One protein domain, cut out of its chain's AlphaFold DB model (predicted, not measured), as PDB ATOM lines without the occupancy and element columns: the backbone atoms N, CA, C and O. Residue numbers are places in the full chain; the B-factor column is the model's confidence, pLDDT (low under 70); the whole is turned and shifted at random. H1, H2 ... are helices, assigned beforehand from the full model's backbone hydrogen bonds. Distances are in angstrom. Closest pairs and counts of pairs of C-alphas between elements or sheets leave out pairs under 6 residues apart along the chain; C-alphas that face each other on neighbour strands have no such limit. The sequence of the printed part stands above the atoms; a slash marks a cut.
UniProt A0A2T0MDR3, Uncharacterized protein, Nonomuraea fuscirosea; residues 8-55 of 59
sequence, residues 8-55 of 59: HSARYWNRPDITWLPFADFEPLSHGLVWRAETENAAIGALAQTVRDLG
ATOM      1  N   HIS A   8      35.101 -56.762 -13.119       88.06
ATOM      2  CA  HIS A   8      33.924 -56.658 -12.257       88.06
ATOM      3  C   HIS A   8      32.882 -57.769 -12.491       88.06
ATOM      4  O   HIS A   8      32.040 -57.999 -11.620       88.06
ATOM      5  N   SER A   9      32.934 -58.497 -13.614       90.88
ATOM      6  CA  SER A   9      32.079 -59.666 -13.850       90.88
ATOM      7  C   SER A   9      32.302 -60.761 -12.805       90.88
ATOM      8  O   SER A   9      31.326 -61.357 -12.361       90.88
ATOM      9  N   ALA A  10      33.534 -60.949 -12.317       90.12
ATOM     10  CA  ALA A  10      33.823 -61.919 -11.260       90.12
ATOM     11  C   ALA A  10      33.085 -61.611  -9.945       90.12
ATOM     12  O   ALA A  10      32.775 -62.516  -9.173       90.12
ATOM     13  N   ARG A  11      32.769 -60.331  -9.704       89.00
ATOM     14  CA  ARG A  11      32.050 -59.867  -8.514       89.00
ATOM     15  C   ARG A  11      30.536 -59.849  -8.707       89.00
ATOM     16  O   ARG A  11      29.809 -60.283  -7.820       89.00
ATOM     17  N   TYR A  12      30.059 -59.305  -9.828       91.25
ATOM     18  CA  TYR A  12      28.630 -59.025 -10.028       91.25
ATOM     19  C   TYR A  12      27.889 -60.090 -10.837       91.25
ATOM     20  O   TYR A  12      26.666 -60.165 -10.762       91.25
ATOM     21  N   TRP A  13      28.603 -60.946 -11.569       91.31
ATOM     22  CA  TRP A  13      28.029 -62.076 -12.289       91.31
ATOM     23  C   TRP A  13      28.547 -63.386 -11.701       91.31
ATOM     24  O   TRP A  13      29.353 -64.092 -12.302       91.31
ATOM     25  N   ASN A  14      28.090 -63.700 -10.487       83.06
ATOM     26  CA  ASN A  14      28.535 -64.896  -9.784       83.06
ATOM     27  C   ASN A  14      28.138 -66.164 -10.563       83.06
ATOM     28  O   ASN A  14      26.961 -66.516 -10.659       83.06
ATOM     29  N   ARG A  15      29.146 -66.829 -11.127       90.88
ATOM     30  CA  ARG A  15      29.045 -68.075 -11.886       90.88
ATOM     31  C   ARG A  15      29.933 -69.117 -11.207       90.88
ATOM     32  O   ARG A  15      31.124 -69.178 -11.502       90.88
ATOM     33  N   PRO A  16      29.388 -69.908 -10.267       90.25
ATOM     34  CA  PRO A  16      30.176 -70.894  -9.526       90.25
ATOM     35  C   PRO A  16      30.634 -72.070 -10.402       90.25
ATOM     36  O   PRO A  16      31.477 -72.857  -9.989       90.25
ATOM     37  N   ASP A  17      30.079 -72.196 -11.608       95.44
ATOM     38  CA  ASP A  17      30.407 -73.210 -12.607       95.44
ATOM     39  C   ASP A  17      31.613 -72.847 -13.492       95.44
ATOM     40  O   ASP A  17      32.015 -73.661 -14.325       95.44
ATOM     41  N   ILE A  18      32.202 -71.655 -13.334       92.50
ATOM     42  CA  ILE A  18      33.374 -71.223 -14.107       92.50
ATOM     43  C   ILE A  18      34.523 -70.785 -13.202       92.50
ATOM     44  O   ILE A  18      34.340 -70.383 -12.057       92.50
ATOM     45  N   THR A  19      35.736 -70.828 -13.751       92.00
ATOM     46  CA  THR A  19      36.931 -70.272 -13.111       92.00
ATOM     47  C   THR A  19      37.255 -68.911 -13.715       92.00
ATOM     48  O   THR A  19      37.377 -68.787 -14.933       92.00
ATOM     49  N   TRP A  20      37.422 -67.900 -12.863       90.94
ATOM     50  CA  TRP A  20      37.879 -66.568 -13.257       90.94
ATOM     51  C   TRP A  20      39.408 -66.527 -13.273       90.94
ATOM     52  O   TRP A  20      40.043 -66.877 -12.281       90.94
ATOM     53  N   LEU A  21      39.994 -66.099 -14.391       90.31
ATOM     54  CA  LEU A  21      41.443 -65.967 -14.557       90.31
ATOM     55  C   LEU A  21      41.792 -64.490 -14.799       90.31
ATOM     56  O   LEU A  21      41.167 -63.878 -15.669       90.31
ATOM     57  N   PRO A  22      42.745 -63.896 -14.054       86.44
ATOM     58  CA  PRO A  22      43.166 -62.519 -14.284       86.44
ATOM     59  C   PRO A  22      43.999 -62.402 -15.567       86.44
ATOM     60  O   PRO A  22      44.824 -63.265 -15.865       86.44
ATOM     61  N   PHE A  23      43.819 -61.299 -16.294       84.62
ATOM     62  CA  PHE A  23      44.682 -60.902 -17.407       84.62
ATOM     63  C   PHE A  23      45.633 -59.805 -16.913       84.62
ATOM     64  O   PHE A  23      45.160 -58.759 -16.477       84.62
ATOM     65  N   ALA A  24      46.947 -60.041 -16.952       80.44
ATOM     66  CA  ALA A  24      47.948 -59.071 -16.483       80.44
ATOM     67  C   ALA A  24      48.498 -58.170 -17.605       80.44
ATOM     68  O   ALA A  24      48.939 -57.058 -17.336       80.44
ATOM     69  N   ASP A  25      48.424 -58.625 -18.858       86.25
ATOM     70  CA  ASP A  25      49.130 -58.011 -19.992       86.25
ATOM     71  C   ASP A  25      48.207 -57.171 -20.896       86.25
ATOM     72  O   ASP A  25      48.426 -57.067 -22.103       86.25
ATOM     73  N   PHE A  26      47.136 -56.607 -20.332       82.44
ATOM     74  CA  PHE A  26      46.164 -55.787 -21.058       82.44
ATOM     75  C   PHE A  26      46.014 -54.406 -20.426       82.44
ATOM     76  O   PHE A  26      45.969 -54.268 -19.205       82.44
ATOM     77  N   GLU A  27      45.867 -53.393 -21.280       83.19
ATOM     78  CA  GLU A  27      45.492 -52.045 -20.852       83.19
ATOM     79  C   GLU A  27      44.108 -52.070 -20.167       83.19
ATOM     80  O   GLU A  27      43.219 -52.811 -20.616       83.19
ATOM     81  N   PRO A  28      43.877 -51.264 -19.113       81.75
ATOM     82  CA  PRO A  28      42.574 -51.166 -18.475       81.75
ATOM     83  C   PRO A  28      41.455 -50.814 -19.457       81.75
ATOM     84  O   PRO A  28      41.549 -49.892 -20.272       81.75
ATOM     85  N   LEU A  29      40.337 -51.527 -19.335       86.00
ATOM     86  CA  LEU A  29      39.162 -51.264 -20.152       86.00
ATOM     87  C   LEU A  29      38.515 -49.931 -19.748       86.00
ATOM     88  O   LEU A  29      38.032 -49.769 -18.624       86.00
ATOM     89  N   SER A  30      38.446 -48.996 -20.694       87.12
ATOM     90  CA  SER A  30      37.736 -47.728 -20.514       87.12
ATOM     91  C   SER A  30      36.221 -47.918 -20.610       87.12
ATOM     92  O   SER A  30      35.726 -48.579 -21.522       87.12
ATOM     93  N   HIS A  31      35.483 -47.303 -19.686       88.81
ATOM     94  CA  HIS A  31      34.020 -47.294 -19.672       88.81
ATOM     95  C   HIS A  31      33.524 -45.850 -19.789       88.81
ATOM     96  O   HIS A  31      34.125 -44.939 -19.223       88.81
ATOM     97  N   GLY A  32      32.419 -45.641 -20.505       92.00
ATOM     98  CA  GLY A  32      31.837 -44.318 -20.703       92.00
ATOM     99  C   GLY A  32      30.316 -44.364 -20.733       92.00
ATOM    100  O   GLY A  32      29.721 -45.349 -21.169       92.00
ATOM    101  N   LEU A  33      29.691 -43.284 -20.266       95.19
ATOM    102  CA  LEU A  33      28.262 -43.062 -20.451       95.19
ATOM    103  C   LEU A  33      28.014 -42.596 -21.885       95.19
ATOM    104  O   LEU A  33      28.682 -41.682 -22.365       95.19
ATOM    105  N   VAL A  34      27.041 -43.212 -22.553       96.38
ATOM    106  CA  VAL A  34      26.645 -42.859 -23.918       96.38
ATOM    107  C   VAL A  34      25.132 -42.711 -23.963       96.38
ATOM    108  O   VAL A  34      24.400 -43.567 -23.470       96.38
ATOM    109  N   TRP A  35      24.665 -41.624 -24.566       97.50
ATOM    110  CA  TRP A  35      23.253 -41.351 -24.802       97.50
ATOM    111  C   TRP A  35      23.083 -40.639 -26.147       97.50
ATOM    112  O   TRP A  35      24.053 -40.205 -26.773       97.50
ATOM    113  N   ARG A  36      21.840 -40.558 -26.630       97.81
ATOM    114  CA  ARG A  36      21.524 -39.870 -27.889       97.81
ATOM    115  C   ARG A  36      21.475 -38.366 -27.635       97.81
ATOM    116  O   ARG A  36      20.816 -37.945 -26.684       97.81
ATOM    117  N   ALA A  37      22.129 -37.567 -28.471       96.69
ATOM    118  CA  ALA A  37      22.273 -36.127 -28.249       96.69
ATOM    119  C   ALA A  37      20.921 -35.404 -28.101       96.69
ATOM    120  O   ALA A  37      20.762 -34.555 -27.234       96.69
ATOM    121  N   GLU A  38      19.909 -35.795 -28.874       97.88
ATOM    122  CA  GLU A  38      18.553 -35.234 -28.783       97.88
ATOM    123  C   GLU A  38      17.808 -35.572 -27.482       97.88
ATOM    124  O   GLU A  38      16.765 -34.987 -27.208       97.88
ATOM    125  N   THR A  39      18.311 -36.526 -26.695       97.69
ATOM    126  CA  THR A  39      17.733 -36.890 -25.393       97.69
ATOM    127  C   THR A  39      18.428 -36.202 -24.223       97.69
ATOM    128  O   THR A  39      17.982 -36.373 -23.088       97.69
ATOM    129  N   GLU A  40      19.489 -35.424 -24.486       97.75
ATOM    130  CA  GLU A  40      20.216 -34.646 -23.480       97.75
ATOM    131  C   GLU A  40      19.254 -33.793 -22.653       97.75
ATOM    132  O   GLU A  40      18.392 -33.084 -23.176       97.75
ATOM    133  N   ASN A  41      19.402 -33.867 -21.335       98.38
ATOM    134  CA  ASN A  41      18.578 -33.120 -20.402       98.38
ATOM    135  C   ASN A  41      19.307 -32.950 -19.065       98.38
ATOM    136  O   ASN A  41      20.343 -33.564 -18.815       98.38
ATOM    137  N   ALA A  42      18.734 -32.139 -18.175       98.50
ATOM    138  CA  ALA A  42      19.345 -31.820 -16.886       98.50
ATOM    139  C   ALA A  42      19.658 -33.058 -16.022       98.50
ATOM    140  O   ALA A  42      20.665 -33.062 -15.318       98.50
ATOM    141  N   ALA A  43      18.842 -34.118 -16.087       98.31
ATOM    142  CA  ALA A  43      19.085 -35.339 -15.321       98.31
ATOM    143  C   ALA A  43      20.278 -36.135 -15.874       98.31
ATOM    144  O   ALA A  43      21.096 -36.626 -15.096       98.31
ATOM    145  N   ILE A  44      20.421 -36.214 -17.201       98.19
ATOM    146  CA  ILE A  44      21.594 -36.827 -17.845       98.19
ATOM    147  C   ILE A  44      22.859 -36.035 -17.507       98.19
ATOM    148  O   ILE A  44      23.851 -36.626 -17.083       98.19
ATOM    149  N   GLY A  45      22.807 -34.703 -17.597       98.00
ATOM    150  CA  GLY A  45      23.922 -33.836 -17.219       98.00
ATOM    151  C   GLY A  45      24.351 -34.021 -15.759       98.00
ATOM    152  O   GLY A  45      25.545 -34.149 -15.476       98.00
ATOM    153  N   ALA A  46      23.390 -34.107 -14.833       98.44
ATOM    154  CA  ALA A  46      23.660 -34.358 -13.417       98.44
ATOM    155  C   ALA A  46      24.283 -35.746 -13.172       98.44
ATOM    156  O   ALA A  46      25.238 -35.869 -12.399       98.44
ATOM    157  N   LEU A  47      23.800 -36.785 -13.863       97.94
ATOM    158  CA  LEU A  47      24.390 -38.125 -13.805       97.94
ATOM    159  C   LEU A  47      25.825 -38.128 -14.345       97.94
ATOM    160  O   LEU A  47      26.723 -38.666 -13.701       97.94
ATOM    161  N   ALA A  48      26.054 -37.505 -15.502       97.38
ATOM    162  CA  ALA A  48      27.377 -37.412 -16.107       97.38
ATOM    163  C   ALA A  48      28.363 -36.678 -15.191       97.38
ATOM    164  O   ALA A  48      29.512 -37.102 -15.068       97.38
ATOM    165  N   GLN A  49      27.915 -35.619 -14.510       97.94
ATOM    166  CA  GLN A  49      28.741 -34.932 -13.523       97.94
ATOM    167  C   GLN A  49      29.064 -35.834 -12.331       97.94
ATOM    168  O   GLN A  49      30.232 -35.979 -11.993       97.94
ATOM    169  N   THR A  50      28.064 -36.523 -11.783       97.62
ATOM    170  CA  THR A  50      28.259 -37.461 -10.667       97.62
ATOM    171  C   THR A  50      29.282 -38.545 -11.014       97.62
ATOM    172  O   THR A  50      30.168 -38.843 -10.221       97.62
ATOM    173  N   VAL A  51      29.203 -39.123 -12.217       96.25
ATOM    174  CA  VAL A  51      30.171 -40.135 -12.668       96.25
ATOM    175  C   VAL A  51      31.577 -39.551 -12.825       96.25
ATOM    176  O   VAL A  51      32.542 -40.214 -12.451       96.25
ATOM    177  N   ARG A  52      31.715 -38.316 -13.328       94.88
ATOM    178  CA  ARG A  52      33.019 -37.632 -13.392       94.88
ATOM    179  C   ARG A  52      33.610 -37.385 -12.007       94.88
ATOM    180  O   ARG A  52      34.804 -37.598 -11.833       94.88
ATOM    181  N   ASP A  53      32.781 -36.977 -11.050       96.50
ATOM    182  CA  ASP A  53      33.210 -36.688  -9.679       96.50
ATOM    183  C   ASP A  53      33.653 -37.963  -8.940       96.50
ATOM    184  O   ASP A  53      34.618 -37.933  -8.180       96.50
ATOM    185  N   LEU A  54      32.975 -39.093  -9.182       94.69
ATOM    186  CA  LEU A  54      33.343 -40.395  -8.612       94.69
ATOM    187  C   LEU A  54      34.601 -40.993  -9.258       94.69
ATOM    188  O   LEU A  54      35.387 -41.649  -8.575       94.69
ATOM    189  N   GLY A  55      34.787 -40.778 -10.562       90.75
ATOM    190  CA  GLY A  55      35.911 -41.321 -11.318       90.75
ATOM    191  C   GLY A  55      35.905 -42.855 -11.445       90.75
ATOM    192  O   GLY A  55      34.928 -43.528 -11.100       90.75
TER     193      GLY A  55
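Overview. This is residues 8 to 55 of the 59 residues of an uncharacterized protein of Nonomuraea fuscirosea (UniProt A0A2T0MDR3). Little regular structure is formed here: one helix, H2, lies at one end of an open, elongated shape, and a long loop, residues 13 to 41, swings away from it in a wide curve to the short helix H1. The middle, between H1, H2 and the loop, is empty, and residues 11 to 17, 23 to 31 and 36 to 43 stand free. The printed part has 48 residues with two named helices, H1 then H2, and no named strand; the class is all helix, with 17 residues in named elements. The whole is extended, with a radius of gyration of the C-alphas of 16.2 A and spans of 42 by 24 by 20 A.

Along the chain. H2, residues 42 to 54, is 18.4 A long, from C-alpha 42 at (19.345, -31.820, -16.886) to C-alpha 54 at (33.343, -40.395, -8.612). H1, residues 9 to 12, begins at C-alpha 9 at (32.079, -59.666, -13.850) and measures 5.2 A.

Arrangement. H2 and H1 are apart. In H2 every O i to N i+4 pair is within hydrogen-bond range; H1 is too short for such a pair, and its one O i to N i+3 pair is within range.

Size, cuts and confidence. The C-alphas farthest apart, those of Asp 17 and Ala 42, are 43.1 A apart. The link from H1 to H2 is long, with 29 residues. The printed part has no cut, and no printed residue has a pLDDT under 70.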